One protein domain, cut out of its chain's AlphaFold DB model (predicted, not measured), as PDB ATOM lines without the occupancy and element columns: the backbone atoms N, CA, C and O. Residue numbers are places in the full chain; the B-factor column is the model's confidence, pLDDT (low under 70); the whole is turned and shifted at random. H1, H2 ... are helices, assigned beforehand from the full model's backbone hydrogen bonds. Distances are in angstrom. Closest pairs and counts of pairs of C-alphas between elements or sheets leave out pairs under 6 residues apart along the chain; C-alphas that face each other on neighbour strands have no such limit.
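This is residues 14 to 29, 45 to 66, 180 to 200 and 359 to 458 of the 458 residues of an uncharacterized protein of Chitinophagaceae bacterium (UniProt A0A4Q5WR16). A flat chain of packed helices runs from H1 at one edge, through H2 and short H4, to a layer of three helices at the opposite edge, where long H7 has H5 and H6 packed on it. H3 sits at the corner before H4, and two ends stick out: residues 14 to 23, and residues 452 to 458, of which 452 to 456 belong to H7. The printed part has 159 residues with seven named helices, H1 to H7 in order, and no named strand; the class is all helix, with 90 residues in named elements. It is only just compact, close to loose, with a radius of gyration of the C-alphas of 17.8 A and spans of 50 by 49 by 24 A.

H1, residues 45 to 56, touches residues 190 to 194 alone of H2, residues 182 to 195, at a steep tilt of 60 degrees, opposite ways; their closest C-alphas, of Leu 50 and Arg 193, are 6.1 A apart. H2 touches H4, residues 377 to 385, about perpendicular at 81 degrees, with the C-alphas of Met 187 and Gly 383 closest at 4.5 A. H4 is the hub, touching three helices. H3, residues 367 to 372, and H4 only just touch, and only at the corner, with 3 pairs of C-alphas within 8 A; Leu 370 and Ser 377 have the closest C-alphas, 6.0 A apart. H4 and H5, residues 400 to 409, form a helical hairpin but only just touch, with 3 pairs of C-alphas within 8 A, closest at Leu 385 and Gly 400, 6.2 A. H5 touches residues 436 to 448 alone of H7, residues 431 to 456, the same way at a steep tilt of 42 degrees; the closest C-alphas, of Gly 404 and Val 440, are 4.6 A apart. H6, residues 413 to 425, and H7 form a helical hairpin at a shallow tilt of 32 degrees; H7 touches H6 with residues 433 to 444 alone, and the closest C-alphas are those of Trp 424 and Arg 434, 4.3 A apart. H1 and H7 are apart. Every O i to N i+4 pair is within hydrogen-bond range in H1, H3, H4, H6 and H7, against 9 of 10 in H2 and 5 of 6 in H5.

H1 begins at C-alpha 45 (106.528, 89.785, 161.561) and is 16.1 A long from first to last C-alpha. H2 measures 19.3 A, H3 8.6 A, H4 12.5 A, H5 14.6 A and H6 17.9 A. H7, the longest, measures 37.4 A and ends at C-alpha 456 (94.858, 127.713, 139.422).

The farthest C-alphas, of Leu 56 and Arg 458, are 56.1 A apart. Across the cuts, C-alphas 29 and 45 are 25.9 A apart, 66 and 180 12.3 A, and 200 and 359 27.0 A. The link from H4 to H5 is long, with 14 residues. Confidence is under 70 at residues 14 to 29, 359 to 368 and 457 to 458; the mean pLDDT of the printed part is 81.2.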
ATOM      1  N   PRO A  14     101.140  95.672 177.732       36.50
ATOM      2  CA  PRO A  14      99.907  96.285 178.217       36.50
ATOM      3  C   PRO A  14      98.993  96.690 177.049       36.50
ATOM      4  O   PRO A  14      99.450  97.223 176.038       36.50
ATOM      5  N   ASN A  15      97.691  96.423 177.196       36.66
ATOM      6  CA  ASN A  15      96.643  96.891 176.288       36.66
ATOM      7  C   ASN A  15      96.527  98.422 176.397       36.66
ATOM      8  O   ASN A  15      96.161  98.897 177.473       36.66
ATOM      9  N   PRO A  16      96.776  99.209 175.333       40.25
ATOM     10  CA  PRO A  16      96.416 100.616 175.360       40.25
ATOM     11  C   PRO A  16      94.886 100.742 175.352       40.25
ATOM     12  O   PRO A  16      94.187 100.194 174.496       40.25
ATOM     13  N   LEU A  17      94.397 101.422 176.384       36.91
ATOM     14  CA  LEU A  17      93.024 101.855 176.598       36.91
ATOM     15  C   LEU A  17      92.681 103.072 175.713       36.91
ATOM     16  O   LEU A  17      93.563 103.840 175.348       36.91
ATOM     17  N   LEU A  18      91.367 103.238 175.506       39.81
ATOM     18  CA  LEU A  18      90.601 104.420 175.064       39.81
ATOM     19  C   LEU A  18      90.374 104.679 173.561       39.81
ATOM     20  O   LEU A  18      91.206 105.181 172.818       39.81
ATOM     21  N   ALA A  19      89.147 104.321 173.161       43.00
ATOM     22  CA  ALA A  19      88.098 105.180 172.599       43.00
ATOM     23  C   ALA A  19      88.481 106.598 172.123       43.00
ATOM     24  O   ALA A  19      88.148 107.601 172.737       43.00
ATOM     25  N   HIS A  20      89.042 106.665 170.926       39.06
ATOM     26  CA  HIS A  20      88.511 107.488 169.843       39.06
ATOM     27  C   HIS A  20      88.916 106.751 168.568       39.06
ATOM     28  O   HIS A  20      90.089 106.415 168.414       39.06
ATOM     29  N   ARG A  21      87.982 106.424 167.662       43.97
ATOM     30  CA  ARG A  21      88.424 106.075 166.305       43.97
ATOM     31  C   ARG A  21      89.042 107.362 165.757       43.97
ATOM     32  O   ARG A  21      88.289 108.338 165.668       43.97
ATOM     33  N   PRO A  22      90.351 107.405 165.441       42.72
ATOM     34  CA  PRO A  22      90.860 108.528 164.677       42.72
ATOM     35  C   PRO A  22      90.017 108.622 163.396       42.72
ATOM     36  O   PRO A  22      89.472 107.597 162.943       42.72
ATOM     37  N   PRO A  23      89.848 109.823 162.823       46.91
ATOM     38  CA  PRO A  23      89.313 109.916 161.479       46.91
ATOM     39  C   PRO A  23      90.117 108.982 160.554       46.91
ATOM     40  O   PRO A  23      91.218 108.537 160.881       46.91
ATOM     41  N   GLU A  24      89.555 108.633 159.398       46.69
ATOM     42  CA  GLU A  24      90.248 107.803 158.395       46.69
ATOM     43  C   GLU A  24      91.650 108.340 158.042       46.69
ATOM     44  O   GLU A  24      92.521 107.589 157.607       46.69
ATOM     45  N   PHE A  25      91.858 109.625 158.321       51.53
ATOM     46  CA  PHE A  25      93.120 110.338 158.365       51.53
ATOM     47  C   PHE A  25      93.336 110.782 159.812       51.53
ATOM     48  O   PHE A  25      92.396 111.290 160.430       51.53
ATOM     49  N   GLY A  26      94.528 110.578 160.375       48.12
ATOM     50  CA  GLY A  26      94.855 111.115 161.696       48.12
ATOM     51  C   GLY A  26      94.561 112.622 161.791       48.12
ATOM     52  O   GLY A  26      94.370 113.302 160.781       48.12
ATOM     53  N   ALA A  27      94.512 113.174 163.001       44.34
ATOM     54  CA  ALA A  27      94.257 114.597 163.233       44.34
ATOM     55  C   ALA A  27      95.324 115.518 162.595       44.34
ATOM     56  O   ALA A  27      95.132 116.733 162.543       44.34
ATOM     57  N   GLY A  28      96.418 114.955 162.065       45.62
ATOM     58  CA  GLY A  28      97.378 115.629 161.200       45.62
ATOM     59  C   GLY A  28      98.075 114.676 160.211       45.62
ATOM     60  O   GLY A  28      97.978 113.458 160.358       45.62
ATOM     61  N   PRO A  29      98.816 115.220 159.224       44.78
ATOM     62  CA  PRO A  29      99.504 114.458 158.171       44.78
ATOM     63  C   PRO A  29     100.589 113.490 158.680       44.78
ATOM     64  O   PRO A  29     100.995 112.593 157.947       44.78
ATOM     65  N   LEU A  45     107.142  90.849 162.357       90.38
ATOM     66  CA  LEU A  45     106.528  89.785 161.561       90.38
ATOM     67  C   LEU A  45     106.882  89.885 160.073       90.38
ATOM     68  O   LEU A  45     107.150  88.859 159.452       90.38
ATOM     69  N   ALA A  46     106.901  91.090 159.502       89.31
ATOM     70  CA  ALA A  46     107.245  91.318 158.102       89.31
ATOM     71  C   ALA A  46     108.712  90.973 157.831       89.31
ATOM     72  O   ALA A  46     109.002  90.217 156.903       89.31
ATOM     73  N   ALA A  47     109.623  91.442 158.687       90.12
ATOM     74  CA  ALA A  47     111.040  91.113 158.603       90.12
ATOM     75  C   ALA A  47     111.281  89.604 158.759       90.12
ATOM     76  O   ALA A  47     111.986  89.006 157.947       90.12
ATOM     77  N   PHE A  48     110.651  88.971 159.756       90.94
ATOM     78  CA  PHE A  48     110.745  87.526 159.955       90.94
ATOM     79  C   PHE A  48     110.207  86.757 158.749       90.94
ATOM     80  O   PHE A  48     110.852  85.819 158.295       90.94
ATOM     81  N   ARG A  49     109.062  87.166 158.190       90.06
ATOM     82  CA  ARG A  49     108.472  86.530 157.010       90.06
ATOM     83  C   ARG A  49     109.382  86.632 155.791       90.06
ATOM     84  O   ARG A  49     109.584  85.623 155.124       90.06
ATOM     85  N   LEU A  50     109.926  87.816 155.513       89.88
ATOM     86  CA  LEU A  50     110.869  88.028 154.413       89.88
ATOM     87  C   LEU A  50     112.112  87.155 154.581       89.88
ATOM     88  O   LEU A  50     112.447  86.413 153.663       89.88
ATOM     89  N   TRP A  51     112.730  87.185 155.763       89.88
ATOM     90  CA  TRP A  51     113.902  86.371 156.087       89.88
ATOM     91  C   TRP A  51     113.618  84.865 155.976       89.88
ATOM     92  O   TRP A  51     114.382  84.128 155.359       89.88
ATOM     93  N   TRP A  52     112.494  84.404 156.526       88.06
ATOM     94  CA  TRP A  52     112.093  82.998 156.504       88.06
ATOM     95  C   TRP A  52     111.839  82.497 155.082       88.06
ATOM     96  O   TRP A  52     112.325  81.439 154.690       88.06
ATOM     97  N   LYS A  53     111.106  83.277 154.283       86.69
ATOM     98  CA  LYS A  53     110.861  82.972 152.872       86.69
ATOM     99  C   LYS A  53     112.150  83.010 152.053       86.69
ATOM    100  O   LYS A  53     112.325  82.187 151.167       86.69
ATOM    101  N   GLU A  54     113.063  83.924 152.360       86.62
ATOM    102  CA  GLU A  54     114.379  83.980 151.723       86.62
ATOM    103  C   GLU A  54     115.241  82.755 152.004       86.62
ATOM    104  O   GLU A  54     115.933  82.282 151.106       86.62
ATOM    105  N   LEU A  55     115.148  82.207 153.215       86.44
ATOM    106  CA  LEU A  55     115.852  80.990 153.595       86.44
ATOM    107  C   LEU A  55     115.270  79.732 152.929       86.44
ATOM    108  O   LEU A  55     116.025  78.831 152.572       86.44
ATOM    109  N   LEU A  56     113.943  79.646 152.804       86.19
ATOM    110  CA  LEU A  56     113.261  78.427 152.352       86.19
ATOM    111  C   LEU A  56     112.997  78.362 150.847       86.19
ATOM    112  O   LEU A  56     112.874  77.267 150.302       86.19
ATOM    113  N   GLU A  57     112.859  79.507 150.182       83.56
ATOM    114  CA  GLU A  57     112.459  79.573 148.779       83.56
ATOM    115  C   GLU A  57     113.631  80.088 147.940       83.56
ATOM    116  O   GLU A  57     113.899  81.303 147.941       83.56
ATOM    117  N   PRO A  58     114.341  79.192 147.220       79.06
ATOM    118  CA  PRO A  58     115.425  79.610 146.351       79.06
ATOM    119  C   PRO A  58     114.893  80.599 145.304       79.06
ATOM    120  O   PRO A  58     113.730  80.504 144.899       79.06
ATOM    121  N   PRO A  59     115.720  81.555 144.845       80.44
ATOM    122  CA  PRO A  59     115.303  82.499 143.821       80.44
ATOM    123  C   PRO A  59     114.830  81.749 142.573       80.44
ATOM    124  O   PRO A  59     115.611  81.070 141.907       80.44
ATOM    125  N   LYS A  60     113.539  81.863 142.256       83.00
ATOM    126  CA  LYS A  60     112.988  81.385 140.990       83.00
ATOM    127  C   LYS A  60     113.144  82.493 139.943       83.00
ATOM    128  O   LYS A  60     112.782  83.635 140.236       83.00
ATOM    129  N   PRO A  61     113.647  82.191 138.734       88.56
ATOM    130  CA  PRO A  61     113.649  83.163 137.654       88.56
ATOM    131  C   PRO A  61     112.208  83.450 137.224       88.56
ATOM    132  O   PRO A  61     111.451  82.536 136.890       88.56
ATOM    133  N   TYR A  62     111.833  84.726 137.214       93.75
ATOM    134  CA  TYR A  62     110.562  85.162 136.646       93.75
ATOM    135  C   TYR A  62     110.698  85.310 135.135       93.75
ATOM    136  O   TYR A  62     111.721  85.780 134.636       93.75
ATOM    137  N   ARG A  63     109.653  84.925 134.403       96.00
ATOM    138  CA  ARG A  63     109.576  85.092 132.947       96.00
ATOM    139  C   ARG A  63     108.439  86.030 132.585       96.00
ATOM    140  O   ARG A  63     107.411  86.052 133.268       96.00
ATOM    141  N   SER A  64     108.617  86.803 131.524       96.56
ATOM    142  CA  SER A  64     107.557  87.634 130.969       96.56
ATOM    143  C   SER A  64     106.367  86.786 130.518       96.56
ATOM    144  O   SER A  64     106.493  85.587 130.268       96.56
ATOM    145  N   ARG A  65     105.190  87.410 130.404       95.31
ATOM    146  CA  ARG A  65     104.045  86.776 129.734       95.31
ATOM    147  C   ARG A  65     104.407  86.450 128.275       95.31
ATOM    148  O   ARG A  65     105.201  87.198 127.694       95.31
ATOM    149  N   PRO A  66     103.806  85.407 127.665       96.69
ATOM    150  CA  PRO A  66     104.020  85.126 126.251       96.69
ATOM    151  C   PRO A  66     103.584  86.313 125.392       96.69
ATOM    152  O   PRO A  66     102.433  86.754 125.470       96.69
ATOM    153  N   LEU A 180     112.996  87.860 133.145       96.38
ATOM    154  CA  LEU A 180     112.991  89.234 133.633       96.38
ATOM    155  C   LEU A 180     114.330  89.554 134.311       96.38
ATOM    156  O   LEU A 180     114.821  88.715 135.074       96.38
ATOM    157  N   PRO A 181     114.897  90.757 134.103       96.44
ATOM    158  CA  PRO A 181     116.086  91.199 134.825       96.44
ATOM    159  C   PRO A 181     115.919  91.089 136.343       96.44
ATOM    160  O   PRO A 181     114.842  91.363 136.884       96.44
ATOM    161  N   GLU A 182     117.000  90.744 137.051       94.12
ATOM    162  CA  GLU A 182     116.952  90.428 138.489       94.12
ATOM    163  C   GLU A 182     116.370  91.570 139.328       94.12
ATOM    164  O   GLU A 182     115.648  91.314 140.286       94.12
ATOM    165  N   ARG A 183     116.587  92.834 138.948       94.56
ATOM    166  CA  ARG A 183     115.988  93.984 139.649       94.56
ATOM    167  C   ARG A 183     114.454  93.951 139.671       94.56
ATOM    168  O   ARG A 183     113.855  94.323 140.676       94.56
ATOM    169  N   TYR A 184     113.817  93.465 138.606       95.75
ATOM    170  CA  TYR A 184     112.360  93.311 138.530       95.75
ATOM    171  C   TYR A 184     111.908  91.986 139.129       95.75
ATOM    172  O   TYR A 184     110.912  91.945 139.852       95.75
ATOM    173  N   GLY A 185     112.683  90.919 138.904       94.31
ATOM    174  CA  GLY A 185     112.503  89.637 139.589       94.31
ATOM    175  C   GLY A 185     112.509  89.791 141.112       94.31
ATOM    176  O   GLY A 185     111.732  89.150 141.813       94.31
ATOM    177  N   TYR A 186     113.315  90.710 141.630       92.88
ATOM    178  CA  TYR A 186     113.362  91.056 143.037       92.88
ATOM    179  C   TYR A 186     112.093  91.765 143.529       92.88
ATOM    180  O   TYR A 186     111.588  91.394 144.585       92.88
ATOM    181  N   MET A 187     111.538  92.729 142.785       94.31
ATOM    182  CA  MET A 187     110.266  93.391 143.142       94.31
ATOM    183  C   MET A 187     109.104  92.390 143.180       94.31
ATOM    184  O   MET A 187     108.298  92.387 144.116       94.31
ATOM    185  N   LEU A 188     109.064  91.495 142.187       93.19
ATOM    186  CA  LEU A 188     108.127  90.373 142.119       93.19
ATOM    187  C   LEU A 188     108.258  89.478 143.351       93.19
ATOM    188  O   LEU A 188     107.302  89.308 144.103       93.19
ATOM    189  N   ARG A 189     109.473  88.995 143.619       91.31
ATOM    190  CA  ARG A 189     109.779  88.120 144.755       91.31
ATOM    191  C   ARG A 189     109.468  88.769 146.091       91.31
ATOM    192  O   ARG A 189     108.923  88.126 146.980       91.31
ATOM    193  N   TYR A 190     109.813  90.039 146.247       91.94
ATOM    194  CA  TYR A 190     109.536  90.809 147.450       91.94
ATOM    195  C   TYR A 190     108.028  90.884 147.721       91.94
ATOM    196  O   TYR A 190     107.578  90.610 148.835       91.94
ATOM    197  N   THR A 191     107.247  91.170 146.678       91.38
ATOM    198  CA  THR A 191     105.783  91.213 146.741       91.38
ATOM    199  C   THR A 191     105.188  89.846 147.046       91.38
ATOM    200  O   THR A 191     104.367  89.730 147.958       91.38
ATOM    201  N   ASP A 192     105.624  88.799 146.351       89.19
ATOM    202  CA  ASP A 192     105.127  87.436 146.542       89.19
ATOM    203  C   ASP A 192     105.443  86.944 147.962       89.19
ATOM    204  O   ASP A 192     104.558  86.490 148.682       89.19
ATOM    205  N   ARG A 193     106.665  87.144 148.464       89.38
ATOM    206  CA  ARG A 193     107.037  86.724 149.827       89.38
ATOM    207  C   ARG A 193     106.187  87.393 150.908       89.38
ATOM    208  O   ARG A 193     105.884  86.761 151.926       89.38
ATOM    209  N   LEU A 194     105.784  88.645 150.696       89.25
ATOM    210  CA  LEU A 194     104.919  89.386 151.613       89.25
ATOM    211  C   LEU A 194     103.442  88.993 151.484       89.25
ATOM    212  O   LEU A 194     102.758  88.848 152.500       89.25
ATOM    213  N   THR A 195     102.955  88.801 150.259       86.12
ATOM    214  CA  THR A 195     101.514  88.756 149.962       86.12
ATOM    215  C   THR A 195     100.993  87.377 149.582       86.12
ATOM    216  O   THR A 195      99.829  87.094 149.858       86.12
ATOM    217  N   ASP A 196     101.828  86.496 149.028       79.81
ATOM    218  CA  ASP A 196     101.450  85.151 148.596       79.81
ATOM    219  C   ASP A 196     101.189  84.273 149.826       79.81
ATOM    220  O   ASP A 196     102.078  83.752 150.510       79.81
ATOM    221  N   SER A 197      99.920  84.243 150.203       79.19
ATOM    222  CA  SER A 197      99.368  83.524 151.338       79.19
ATOM    223  C   SER A 197      98.005  82.996 150.942       79.19
ATOM    224  O   SER A 197      97.218  83.727 150.341       79.19
ATOM    225  N   SER A 198      97.688  81.776 151.359       80.44
ATOM    226  CA  SER A 198      96.341  81.220 151.231       80.44
ATOM    227  C   SER A 198      95.304  81.961 152.084       80.44
ATOM    228  O   SER A 198      94.102  81.779 151.891       80.44
ATOM    229  N   GLU A 199      95.730  82.823 153.019       85.12
ATOM    230  CA  GLU A 199      94.817  83.704 153.740       85.12
ATOM    231  C   GLU A 199      94.286  84.799 152.802       85.12
ATOM    232  O   GLU A 199      94.946  85.810 152.553       85.12
ATOM    233  N   ALA A 200      93.068  84.598 152.297       85.75
ATOM    234  CA  ALA A 200      92.302  85.612 151.581       85.75
ATOM    235  C   ALA A 200      91.854  86.748 152.517       85.75
ATOM    236  O   ALA A 200      91.716  86.556 153.731       85.75
ATOM    237  N   ALA A 359      87.536 111.317 143.105       48.12
ATOM    238  CA  ALA A 359      87.449 111.242 144.562       48.12
ATOM    239  C   ALA A 359      88.756 110.871 145.296       48.12
ATOM    240  O   ALA A 359      88.702 110.657 146.503       48.12
ATOM    241  N   PHE A 360      89.901 110.758 144.612       50.22
ATOM    242  CA  PHE A 360      91.154 110.261 145.208       50.22
ATOM    243  C   PHE A 360      91.913 111.309 146.049       50.22
ATOM    244  O   PHE A 360      92.499 110.969 147.072       50.22
ATOM    245  N   GLU A 361      91.843 112.593 145.680       51.59
ATOM    246  CA  GLU A 361      92.540 113.702 146.368       51.59
ATOM    247  C   GLU A 361      92.120 113.853 147.845       51.59
ATOM    248  O   GLU A 361      92.912 114.265 148.686       51.59
ATOM    249  N   GLU A 362      90.893 113.453 148.187       48.25
ATOM    250  CA  GLU A 362      90.349 113.506 149.552       48.25
ATOM    251  C   GLU A 362      90.737 112.286 150.410       48.25
ATOM    252  O   GLU A 362      90.382 112.230 151.586       48.25
ATOM    253  N   ARG A 363      91.420 111.281 149.835       54.31
ATOM    254  CA  ARG A 363      91.542 109.931 150.415       54.31
ATOM    255  C   ARG A 363      92.917 109.570 150.988       54.31
ATOM    256  O   ARG A 363      93.033 108.468 151.512       54.31
ATOM    257  N   GLY A 364      93.927 110.441 150.917       57.03
ATOM    258  CA  GLY A 364      95.265 110.212 151.498       57.03
ATOM    259  C   GLY A 364      96.009 108.957 150.993       57.03
ATOM    260  O   GLY A 364      95.462 108.123 150.270       57.03
ATOM    261  N   THR A 365      97.281 108.804 151.370       60.84
ATOM    262  CA  THR A 365      98.105 107.632 151.026       60.84
ATOM    263  C   THR A 365      98.517 106.885 152.301       60.84
ATOM    264  O   THR A 365      99.070 107.468 153.225       60.84
ATOM    265  N   TYR A 366      98.257 105.572 152.365       66.31
ATOM    266  CA  TYR A 366      98.605 104.700 153.509       66.31
ATOM    267  C   TYR A 366     100.081 104.245 153.503       66.31
ATOM    268  O   TYR A 366     100.430 103.141 153.933       66.31
ATOM    269  N   GLU A 367     100.952 105.051 152.896       66.75
ATOM    270  CA  GLU A 367     102.371 104.741 152.705       66.75
ATOM    271  C   GLU A 367     103.138 104.800 154.023       66.75
ATOM    272  O   GLU A 367     103.920 103.895 154.330       66.75
ATOM    273  N   GLY A 368     102.888 105.846 154.817       66.25
ATOM    274  CA  GLY A 368     103.611 106.105 156.058       66.25
ATOM    275  C   GLY A 368     103.494 104.959 157.064       66.25
ATOM    276  O   GLY A 368     104.379 104.783 157.907       66.25
ATOM    277  N   GLU A 369     102.430 104.163 156.975       71.62
ATOM    278  CA  GLU A 369     102.219 102.953 157.754       71.62
ATOM    279  C   GLU A 369     103.096 101.795 157.276       71.62
ATOM    280  O   GLU A 369     103.695 101.115 158.113       71.62
ATOM    281  N   LEU A 370     103.182 101.546 155.965       79.06
ATOM    282  CA  LEU A 370     103.988 100.457 155.399       79.06
ATOM    283  C   LEU A 370     105.486 100.724 155.577       79.06
ATOM    284  O   LEU A 370     106.219  99.854 156.056       79.06
ATOM    285  N   ASP A 371     105.931 101.946 155.303       77.94
ATOM    286  CA  ASP A 371     107.346 102.307 155.392       77.94
ATOM    287  C   ASP A 371     107.874 102.212 156.829       77.94
ATOM    288  O   ASP A 371     108.955 101.667 157.077       77.94
ATOM    289  N   ARG A 372     107.077 102.629 157.823       78.00
ATOM    290  CA  ARG A 372     107.446 102.485 159.244       78.00
ATOM    291  C   ARG A 372     107.494 101.030 159.715       78.00
ATOM    292  O   ARG A 372     108.144 100.734 160.723       78.00
ATOM    293  N   GLN A 373     106.889 100.106 158.968       76.94
ATOM    294  CA  GLN A 373     107.037  98.666 159.185       76.94
ATOM    295  C   GLN A 373     108.315  98.092 158.553       76.94
ATOM    296  O   GLN A 373     108.552  96.889 158.644       76.94
ATOM    297  N   GLY A 374     109.156  98.924 157.934       81.31
ATOM    298  CA  GLY A 374     110.317  98.470 157.171       81.31
ATOM    299  C   GLY A 374     109.933  97.790 155.856       81.31
ATOM    300  O   GLY A 374     110.759  97.087 155.274       81.31
ATOM    301  N   ILE A 375     108.689  97.970 155.401       86.00
ATOM    302  CA  ILE A 375     108.238  97.497 154.099       86.00
ATOM    303  C   ILE A 375     108.546  98.602 153.100       86.00
ATOM    304  O   ILE A 375     108.034  99.702 153.230       86.00
ATOM    305  N   ARG A 376     109.335  98.303 152.072       88.25
ATOM    306  CA  ARG A 376     109.518  99.207 150.932       88.25
ATOM    307  C   ARG A 376     108.239  99.235 150.107       88.25
ATOM    308  O   ARG A 376     108.024  98.356 149.268       88.25
ATOM    309  N   SER A 377     107.382 100.207 150.399       85.31
ATOM    310  CA  SER A 377     106.076 100.403 149.766       85.31
ATOM    311  C   SER A 377     106.161 100.427 148.239       85.31
ATOM    312  O   SER A 377     105.342  99.805 147.572       85.31
ATOM    313  N   ILE A 378     107.200 101.039 147.671       86.25
ATOM    314  CA  ILE A 378     107.343 101.116 146.216       86.25
ATOM    315  C   ILE A 378     107.749  99.811 145.561       86.25
ATOM    316  O   ILE A 378     107.148  99.439 144.557       86.25
ATOM    317  N   ASP A 379     108.713  99.080 146.119       90.38
ATOM    318  CA  ASP A 379     109.054  97.762 145.572       90.38
ATOM    319  C   ASP A 379     107.848  96.812 145.670       90.38
ATOM    320  O   ASP A 379     107.657  95.967 144.796       90.38
ATOM    321  N   LEU A 380     107.006  96.985 146.698       90.69
ATOM    322  CA  LEU A 380     105.729  96.288 146.824       90.69
ATOM    323  C   LEU A 380     104.735  96.720 145.728       90.69
ATOM    324  O   LEU A 380     104.217  95.870 145.011       90.69
ATOM    325  N   LEU A 381     104.485  98.021 145.547       89.69
ATOM    326  CA  LEU A 381     103.545  98.526 144.537       89.69
ATOM    327  C   LEU A 381     103.985  98.158 143.112       89.69
ATOM    328  O   LEU A 381     103.200  97.577 142.360       89.69
ATOM    329  N   LEU A 382     105.246  98.407 142.753       92.06
ATOM    330  CA  LEU A 382     105.801  98.038 141.445       92.06
ATOM    331  C   LEU A 382     105.838  96.519 141.252       92.06
ATOM    332  O   LEU A 382     105.566  96.020 140.160       92.06
ATOM    333  N   GLY A 383     106.086  95.755 142.314       93.50
ATOM    334  CA  GLY A 383     105.976  94.306 142.262       93.50
ATOM    335  C   GLY A 383     104.543  93.820 142.030       93.50
ATOM    336  O   GLY A 383     104.375  92.804 141.363       93.50
ATOM    337  N   THR A 384     103.498  94.541 142.459       92.00
ATOM    338  CA  THR A 384     102.099  94.239 142.068       92.00
ATOM    339  C   THR A 384     101.744  94.698 140.645       92.00
ATOM    340  O   THR A 384     100.803  94.169 140.045       92.00
ATOM    341  N   LEU A 385     102.491  95.651 140.072       93.50
ATOM    342  CA  LEU A 385     102.328  96.117 138.687       93.50
ATOM    343  C   LEU A 385     102.853  95.092 137.671       93.50
ATOM    344  O   LEU A 385     102.198  94.835 136.663       93.50
ATOM    345  N   LEU A 386     104.013  94.489 137.932       94.75
ATOM    346  CA  LEU A 386     104.683  93.601 136.977       94.75
ATOM    347  C   LEU A 386     103.869  92.328 136.676       94.75
ATOM    348  O   LEU A 386     103.309  91.687 137.569       94.75
ATOM    349  N   ARG A 387     103.833  91.903 135.413       93.31
ATOM    350  CA  ARG A 387     103.164  90.684 134.932       93.31
ATOM    351  C   ARG A 387     104.196  89.616 134.575       93.31
ATOM    352  O   ARG A 387     105.233  89.901 133.987       93.31
ATOM    353  N   THR A 388     103.901  88.370 134.934       93.50
ATOM    354  CA  THR A 388     104.775  87.207 134.710       93.50
ATOM    355  C   THR A 388     103.941  86.012 134.268       93.50
ATOM    356  O   THR A 388     102.760  85.959 134.599       93.50
ATOM    357  N   GLU A 389     104.527  85.086 133.511       90.25
ATOM    358  CA  GLU A 389     103.862  83.873 133.011       90.25
ATOM    359  C   GLU A 389     103.260  83.001 134.118       90.25
ATOM    360  O   GLU A 389     102.124  82.546 133.987       90.25
ATOM    361  N   ASP A 390     103.982  82.839 135.224       81.50
ATOM    362  CA  ASP A 390     103.624  81.934 136.315       81.50
ATOM    363  C   ASP A 390     103.523  82.710 137.636       81.50
ATOM    364  O   ASP A 390     104.437  82.660 138.468       81.50
ATOM    365  N   PRO A 391     102.476  83.545 137.803       78.06
ATOM    366  CA  PRO A 391     102.259  84.222 139.069       78.06
ATOM    367  C   PRO A 391     101.895  83.173 140.127       78.06
ATOM    368  O   PRO A 391     101.082  82.289 139.860       78.06
ATOM    369  N   GLY A 392     102.451  83.297 141.338       73.75
ATOM    370  CA  GLY A 392     102.023  82.475 142.473       73.75
ATOM    371  C   GLY A 392     100.497  82.493 142.634       73.75
ATOM    372  O   GLY A 392      99.846  83.500 142.337       73.75
ATOM    373  N   ALA A 393      99.915  81.380 143.091       71.50
ATOM    374  CA  ALA A 393      98.463  81.159 143.084       71.50
ATOM    375  C   ALA A 393      97.658  82.221 143.856       71.50
ATOM    376  O   ALA A 393      96.470  82.400 143.588       71.50
ATOM    377  N   HIS A 394      98.283  82.935 144.799       79.25
ATOM    378  CA  HIS A 394      97.631  83.986 145.580       79.25
ATOM    379  C   HIS A 394      98.289  85.360 145.426       79.25
ATOM    380  O   HIS A 394      98.101  86.235 146.286       79.25
ATOM    381  N   ARG A 395      99.046  85.551 144.340       83.75
ATOM    382  CA  ARG A 395      99.729  86.802 144.023       83.75
ATOM    383  C   ARG A 395      98.736  87.945 143.846       83.75
ATOM    384  O   ARG A 395      97.772  87.841 143.091       83.75
ATOM    385  N   VAL A 396      99.009  89.063 144.513       82.88
ATOM    386  CA  VAL A 396      98.230  90.295 144.348       82.88
ATOM    387  C   VAL A 396      98.677  91.001 143.069       82.88
ATOM    388  O   VAL A 396      99.856  91.315 142.906       82.88
ATOM    389  N   GLN A 397      97.731  91.257 142.166       85.62
ATOM    390  CA  GLN A 397      97.956  92.055 140.963       85.62
ATOM    391  C   GLN A 397      97.311  93.425 141.139       85.62
ATOM    392  O   GLN A 397      96.112  93.529 141.379       85.62
ATOM    393  N   GLY A 398      98.115  94.475 141.022       84.69
ATOM    394  CA  GLY A 398      97.645  95.846 141.146       84.69
ATOM    395  C   GLY A 398      97.091  96.382 139.828       84.69
ATOM    396  O   GLY A 398      97.445  95.913 138.736       84.69
ATOM    397  N   ASN A 399      96.229  97.391 139.933       84.19
ATOM    398  CA  ASN A 399      95.688  98.126 138.797       84.19
ATOM    399  C   ASN A 399      96.609  99.316 138.488       84.19
ATOM    400  O   ASN A 399      96.759 100.206 139.318       84.19
ATOM    401  N   GLY A 400      97.209  99.358 137.294       86.25
ATOM    402  CA  GLY A 400      98.170 100.408 136.929       86.25
ATOM    403  C   GLY A 400      97.600 101.833 136.981       86.25
ATOM    404  O   GLY A 400      98.320 102.768 137.321       86.25
ATOM    405  N   TYR A 401      96.305 102.015 136.714       83.38
ATOM    406  CA  TYR A 401      95.655 103.313 136.894       83.38
ATOM    407  C   TYR A 401      95.662 103.725 138.372       83.38
ATOM    408  O   TYR A 401      96.134 104.803 138.717       83.38
ATOM    409  N   ARG A 402      95.241 102.821 139.259       81.94
ATOM    410  CA  ARG A 402      95.166 103.073 140.706       81.94
ATOM    411  C   ARG A 402      96.539 103.248 141.344       81.94
ATOM    412  O   ARG A 402      96.731 104.171 142.122       81.94
ATOM    413  N   ILE A 403      97.518 102.436 140.944       87.12
ATOM    414  CA  ILE A 403      98.919 102.629 141.338       87.12
ATOM    415  C   ILE A 403      99.397 104.022 140.905       87.12
ATOM    416  O   ILE A 403     100.045 104.712 141.682       87.12
ATOM    417  N   GLY A 404      99.059 104.461 139.689       87.94
ATOM    418  CA  GLY A 404      99.416 105.794 139.206       87.94
ATOM    419  C   GLY A 404      98.783 106.923 140.021       87.94
ATOM    420  O   GLY A 404      99.466 107.895 140.323       87.94
ATOM    421  N   GLU A 405      97.514 106.786 140.414       82.88
ATOM    422  CA  GLU A 405      96.857 107.742 141.316       82.88
ATOM    423  C   GLU A 405      97.563 107.796 142.674       82.88
ATOM    424  O   GLU A 405      97.941 108.877 143.113       82.88
ATOM    425  N   VAL A 406      97.816 106.640 143.299       82.12
ATOM    426  CA  VAL A 406      98.542 106.541 144.577       82.12
ATOM    427  C   VAL A 406      99.889 107.257 144.494       82.12
ATOM    428  O   VAL A 406     100.156 108.154 145.289       82.12
ATOM    429  N   LEU A 407     100.711 106.916 143.497       85.25
ATOM    430  CA  LEU A 407     102.054 107.475 143.334       85.25
ATOM    431  C   LEU A 407     102.053 108.982 143.057       85.25
ATOM    432  O   LEU A 407     103.006 109.659 143.431       85.25
ATOM    433  N   ALA A 408     101.006 109.519 142.422       85.19
ATOM    434  CA  ALA A 408     100.904 110.951 142.142       85.19
ATOM    435  C   ALA A 408     100.755 111.804 143.410       85.19
ATOM    436  O   ALA A 408     101.128 112.977 143.399       85.19
ATOM    437  N   TYR A 409     100.203 111.228 144.480       78.50
ATOM    438  CA  TYR A 409      99.965 111.917 145.750       78.50
ATOM    439  C   TYR A 409     100.898 111.450 146.878       78.50
ATOM    440  O   TYR A 409     100.838 111.994 147.979       78.50
ATOM    441  N   MET A 410     101.772 110.472 146.618       77.25
ATOM    442  CA  MET A 410     102.827 110.066 147.550       77.25
ATOM    443  C   MET A 410     103.984 111.081 147.554       77.25
ATOM    444  O   MET A 410     104.356 111.609 146.500       77.25
ATOM    445  N   PRO A 411     104.610 111.342 148.716       75.38
ATOM    446  CA  PRO A 411     105.894 112.024 148.780       75.38
ATOM    447  C   PRO A 411     106.953 111.382 147.867       75.38
ATOM    448  O   PRO A 411     107.013 110.168 147.683       75.38
ATOM    449  N   GLY A 412     107.833 112.214 147.303       78.38
ATOM    450  CA  GLY A 412     108.934 111.731 146.464       78.38
ATOM    451  C   GLY A 412     108.561 111.448 145.006       78.38
ATOM    452  O   GLY A 412     109.273 110.695 144.349       78.38
ATOM    453  N   GLU A 413     107.503 112.072 144.475       82.56
ATOM    454  CA  GLU A 413     107.088 111.947 143.066       82.56
ATOM    455  C   GLU A 413     108.251 111.951 142.052       82.56
ATOM    456  O   GLU A 413     108.293 111.006 141.261       82.56
ATOM    457  N   PRO A 414     109.242 112.874 142.098       85.31
ATOM    458  CA  PRO A 414     110.335 112.878 141.120       85.31
ATOM    459  C   PRO A 414     111.155 111.583 141.109       85.31
ATOM    460  O   PRO A 414     111.680 111.170 140.074       85.31
ATOM    461  N   PHE A 415     111.274 110.923 142.263       87.12
ATOM    462  CA  PHE A 415     112.000 109.666 142.383       87.12
ATOM    463  C   PHE A 415     111.232 108.513 141.727       87.12
ATOM    464  O   PHE A 415     111.807 107.729 140.968       87.12
ATOM    465  N   TRP A 416     109.925 108.420 141.976       83.94
ATOM    466  CA  TRP A 416     109.101 107.329 141.454       83.94
ATOM    467  C   TRP A 416     108.786 107.493 139.966       83.94
ATOM    468  O   TRP A 416     108.773 106.503 139.232       83.94
ATOM    469  N   THR A 417     108.612 108.725 139.481       89.06
ATOM    470  CA  THR A 417     108.488 108.975 138.041       89.06
ATOM    471  C   THR A 417     109.793 108.717 137.299       89.06
ATOM    472  O   THR A 417     109.741 108.161 136.201       89.06
ATOM    473  N   GLY A 418     110.948 108.990 137.916       91.88
ATOM    474  CA  GLY A 418     112.256 108.549 137.422       91.88
ATOM    475  C   GLY A 418     112.348 107.025 137.288       91.88
ATOM    476  O   GLY A 418     112.621 106.519 136.203       91.88
ATOM    477  N   ARG A 419     112.000 106.280 138.346       92.00
ATOM    478  CA  ARG A 419     111.956 104.801 138.338       92.00
ATOM    479  C   ARG A 419     111.041 104.238 137.244       92.00
ATOM    480  O   ARG A 419     111.410 103.286 136.562       92.00
ATOM    481  N   LEU A 420     109.849 104.806 137.058       95.12
ATOM    482  CA  LEU A 420     108.912 104.376 136.012       95.12
ATOM    483  C   LEU A 420     109.420 104.702 134.602       95.12
ATOM    484  O   LEU A 420     109.230 103.902 133.687       95.12
ATOM    485  N   ALA A 421     110.078 105.850 134.424       94.19
ATOM    486  CA  ALA A 421     110.712 106.211 133.159       94.19
ATOM    487  C   ALA A 421     111.880 105.269 132.829       94.19
ATOM    488  O   ALA A 421     111.991 104.825 131.688       94.19
ATOM    489  N   GLU A 422     112.693 104.895 133.821       95.38
ATOM    490  CA  GLU A 422     113.734 103.870 133.677       95.38
ATOM    491  C   GLU A 422     113.130 102.524 133.265       95.38
ATOM    492  O   GLU A 422     113.594 101.919 132.307       95.38
ATOM    493  N   MET A 423     112.056 102.080 133.929       97.00
ATOM    494  CA  MET A 423     111.340 100.852 133.559       97.00
ATOM    495  C   MET A 423     110.813 100.893 132.128       97.00
ATOM    496  O   MET A 423     110.964  99.928 131.392       97.00
ATOM    497  N   TRP A 424     110.195 101.998 131.713       95.56
ATOM    498  CA  TRP A 424     109.689 102.152 130.351       95.56
ATOM    499  C   TRP A 424     110.839 102.191 129.324       95.56
ATOM    500  O   TRP A 424     110.745 101.601 128.243       95.56
ATOM    501  N   GLY A 425     111.949 102.846 129.657       95.75
ATOM    502  CA  GLY A 425     113.127 102.962 128.800       95.75
ATOM    503  C   GLY A 425     113.992 101.703 128.722       95.75
ATOM    504  O   GLY A 425     114.773 101.585 127.781       95.75
ATOM    505  N   ASP A 426     113.852 100.770 129.664       97.75
ATOM    506  CA  ASP A 426     114.748  99.625 129.794       97.75
ATOM    507  C   ASP A 426     114.573  98.598 128.661       97.75
ATOM    508  O   ASP A 426     113.525  97.955 128.586       97.75
ATOM    509  N   PRO A 427     115.578  98.385 127.789       96.69
ATOM    510  CA  PRO A 427     115.498  97.380 126.734       96.69
ATOM    511  C   PRO A 427     115.561  95.933 127.248       96.69
ATOM    512  O   PRO A 427     115.198  95.031 126.495       96.69
ATOM    513  N   GLU A 428     116.014  95.692 128.483       97.31
ATOM    514  CA  GLU A 428     116.085  94.344 129.061       97.31
ATOM    515  C   GLU A 428     114.753  93.894 129.685       97.31
ATOM    516  O   GLU A 428     114.488  92.694 129.810       97.31
ATOM    517  N   LEU A 429     113.887  94.841 130.059       97.50
ATOM    518  CA  LEU A 429     112.519  94.553 130.475       97.50
ATOM    519  C   LEU A 429     111.663  94.215 129.249       97.50
ATOM    520  O   LEU A 429     111.797  94.815 128.182       97.50
ATOM    521  N   ASP A 430     110.755  93.255 129.390       97.44
ATOM    522  CA  ASP A 430     109.869  92.899 128.288       97.44
ATOM    523  C   ASP A 430     108.886  94.026 127.953       97.44
ATOM    524  O   ASP A 430     108.485  94.815 128.813       97.44
ATOM    525  N   GLU A 431     108.479  94.089 126.687       96.50
ATOM    526  CA  GLU A 431     107.675  95.193 126.167       96.50
ATOM    527  C   GLU A 431     106.357  95.367 126.919       96.50
ATOM    528  O   GLU A 431     105.957  96.499 127.186       96.50
ATOM    529  N   TYR A 432     105.717  94.273 127.338       96.19
ATOM    530  CA  TYR A 432     104.474  94.364 128.087       96.19
ATOM    531  C   TYR A 432     104.662  95.101 129.415       96.19
ATOM    532  O   TYR A 432     103.972  96.085 129.686       96.19
ATOM    533  N   ASN A 433     105.636  94.687 130.226       97.12
ATOM    534  CA  ASN A 433     105.916  95.356 131.493       97.12
ATOM    535  C   ASN A 433     106.401  96.806 131.315       97.12
ATOM    536  O   ASN A 433     106.065  97.663 132.136       97.12
ATOM    537  N   ARG A 434     107.111  97.114 130.223       97.19
ATOM    538  CA  ARG A 434     107.469  98.497 129.860       97.19
ATOM    539  C   ARG A 434     106.237  99.348 129.558       97.19
ATOM    540  O   ARG A 434     106.139 100.473 130.044       97.19
ATOM    541  N   VAL A 435     105.278  98.814 128.796       95.12
ATOM    542  CA  VAL A 435     104.011  99.501 128.498       95.12
ATOM    543  C   VAL A 435     103.209  99.735 129.778       95.12
ATOM    544  O   VAL A 435     102.691 100.836 129.978       95.12
ATOM    545  N   LEU A 436     103.156  98.755 130.685       94.88
ATOM    546  CA  LEU A 436     102.509  98.923 131.989       94.88
ATOM    547  C   LEU A 436     103.153 100.050 132.806       94.88
ATOM    548  O   LEU A 436     102.430 100.901 133.323       94.88
ATOM    549  N   ALA A 437     104.487 100.120 132.868       96.00
ATOM    550  CA  ALA A 437     105.188 101.230 133.516       96.00
ATOM    551  C   ALA A 437     104.854 102.586 132.864       96.00
ATOM    552  O   ALA A 437     104.533 103.549 133.565       96.00
ATOM    553  N   GLY A 438     104.838 102.651 131.528       94.62
ATOM    554  CA  GLY A 438     104.465 103.859 130.785       94.62
ATOM    555  C   GLY A 438     103.027 104.321 131.047       94.62
ATOM    556  O   GLY A 438     102.770 105.522 131.173       94.62
ATOM    557  N   ARG A 439     102.085 103.387 131.220       92.94
ATOM    558  CA  ARG A 439     100.701 103.701 131.615       92.94
ATOM    559  C   ARG A 439     100.627 104.312 133.007       92.94
ATOM    560  O   ARG A 439      99.956 105.327 133.175       92.94
ATOM    561  N   VAL A 440     101.326 103.732 133.986       92.81
ATOM    562  CA  VAL A 440     101.387 104.286 135.349       92.81
ATOM    563  C   VAL A 440     101.978 105.694 135.316       92.81
ATOM    564  O   VAL A 440     101.370 106.622 135.846       92.81
ATOM    565  N   TYR A 441     103.103 105.874 134.618       93.19
ATOM    566  CA  TYR A 441     103.743 107.178 134.440       93.19
ATOM    567  C   TYR A 441     102.764 108.212 133.867       93.19
ATOM    568  O   TYR A 441     102.610 109.310 134.402       93.19
ATOM    569  N   ARG A 442     102.038 107.857 132.803       91.25
ATOM    570  CA  ARG A 442     101.047 108.748 132.191       91.25
ATOM    571  C   ARG A 442      99.895 109.077 133.134       91.25
ATOM    572  O   ARG A 442      99.425 110.215 133.123       91.25
ATOM    573  N   THR A 443      99.434 108.117 133.932       90.31
ATOM    574  CA  THR A 443      98.409 108.369 134.949       90.31
ATOM    575  C   THR A 443      98.898 109.385 135.973       90.31
ATOM    576  O   THR A 443      98.192 110.361 136.205       90.31
ATOM    577  N   ILE A 444     100.131 109.247 136.474       89.69
ATOM    578  CA  ILE A 444     100.730 110.230 137.390       89.69
ATOM    579  C   ILE A 444     100.705 111.629 136.766       89.69
ATOM    580  O   ILE A 444     100.180 112.569 137.360       89.69
ATOM    581  N   ARG A 445     101.187 111.767 135.523       90.25
ATOM    582  CA  ARG A 445     101.194 113.060 134.814       90.25
ATOM    583  C   ARG A 445      99.793 113.661 134.671       90.25
ATOM    584  O   ARG A 445      99.639 114.868 134.837       90.25
ATOM    585  N   LYS A 446      98.776 112.837 134.387       89.25
ATOM    586  CA  LYS A 446      97.373 113.280 134.329       89.25
ATOM    587  C   LYS A 446      96.892 113.778 135.695       89.25
ATOM    588  O   LYS A 446      96.324 114.862 135.763       89.25
ATOM    589  N   CYS A 447      97.130 113.023 136.767       85.38
ATOM    590  CA  CYS A 447      96.719 113.393 138.125       85.38
ATOM    591  C   CYS A 447      97.348 114.719 138.574       85.38
ATOM    592  O   CYS A 447      96.634 115.602 139.051       85.38
ATOM    593  N   LEU A 448      98.654 114.893 138.350       85.56
ATOM    594  CA  LEU A 448      99.367 116.130 138.685       85.56
ATOM    595  C   LEU A 448      98.835 117.331 137.896       85.56
ATOM    596  O   LEU A 448      98.561 118.373 138.487       85.56
ATOM    597  N   PHE A 449      98.603 117.164 136.590       87.56
ATOM    598  CA  PHE A 449      98.004 118.208 135.755       87.56
ATOM    599  C   PHE A 449      96.627 118.641 136.283       87.56
ATOM    600  O   PHE A 449      96.358 119.835 136.410       87.56
ATOM    601  N   TYR A 450      95.760 117.689 136.647       82.12
ATOM    602  CA  TYR A 450      94.455 118.012 137.231       82.12
ATOM    603  C   TYR A 450      94.573 118.724 138.586       82.12
ATOM    604  O   TYR A 450      93.803 119.647 138.852       82.12
ATOM    605  N   ALA A 451      95.531 118.330 139.430       80.88
ATOM    606  CA  ALA A 451      95.775 118.974 140.719       80.88
ATOM    607  C   ALA A 451      96.293 120.419 140.565       80.88
ATOM    608  O   ALA A 451      95.923 121.305 141.335       80.88
ATOM    609  N   GLU A 452      97.136 120.688 139.568       82.69
ATOM    610  CA  GLU A 452      97.571 122.047 139.212       82.69
ATOM    611  C   GLU A 452      96.418 122.887 138.660       82.69
ATOM    612  O   GLU A 452      96.193 124.004 139.125       82.69
ATOM    613  N   TRP A 453      95.632 122.329 137.737       81.19
ATOM    614  CA  TRP A 453      94.474 123.007 137.158       81.19
ATOM    615  C   TRP A 453      93.446 123.416 138.225       81.19
ATOM    616  O   TRP A 453      92.975 124.554 138.220       81.19
ATOM    617  N   LYS A 454      93.146 122.536 139.191       75.25
ATOM    618  CA  LYS A 454      92.265 122.854 140.331       75.25
ATOM    619  C   LYS A 454      92.820 123.959 141.233       75.25
ATOM    620  O   LYS A 454      92.043 124.734 141.781       75.25
ATOM    621  N   ARG A 455      94.144 124.029 141.416       79.81
ATOM    622  CA  ARG A 455      94.789 125.077 142.225       79.81
ATOM    623  C   ARG A 455      94.776 126.437 141.535       79.81
ATOM    624  O   ARG A 455      94.627 127.434 142.221       79.81
ATOM    625  N   GLY A 456      94.906 126.474 140.208       76.19
ATOM    626  CA  GLY A 456      94.858 127.713 139.422       76.19
ATOM    627  C   GLY A 456      93.451 128.230 139.096       76.19
ATOM    628  O   GLY A 456      93.327 129.297 138.506       76.19
ATOM    629  N   SER A 457      92.399 127.474 139.431       64.25
ATOM    630  CA  SER A 457      90.987 127.831 139.197       64.25
ATOM    631  C   SER A 457      90.221 128.210 140.474       64.25
ATOM    632  O   SER A 457      89.022 128.485 140.404       64.25
ATOM    633  N   ARG A 458      90.905 128.235 141.623       50.47
ATOM    634  CA  ARG A 458      90.447 128.825 142.891       50.47
ATOM    635  C   ARG A 458      91.091 130.190 143.066       50.47
ATOM    636  O   ARG A 458      90.415 131.055 143.661       50.47
TER     637      ARG A 458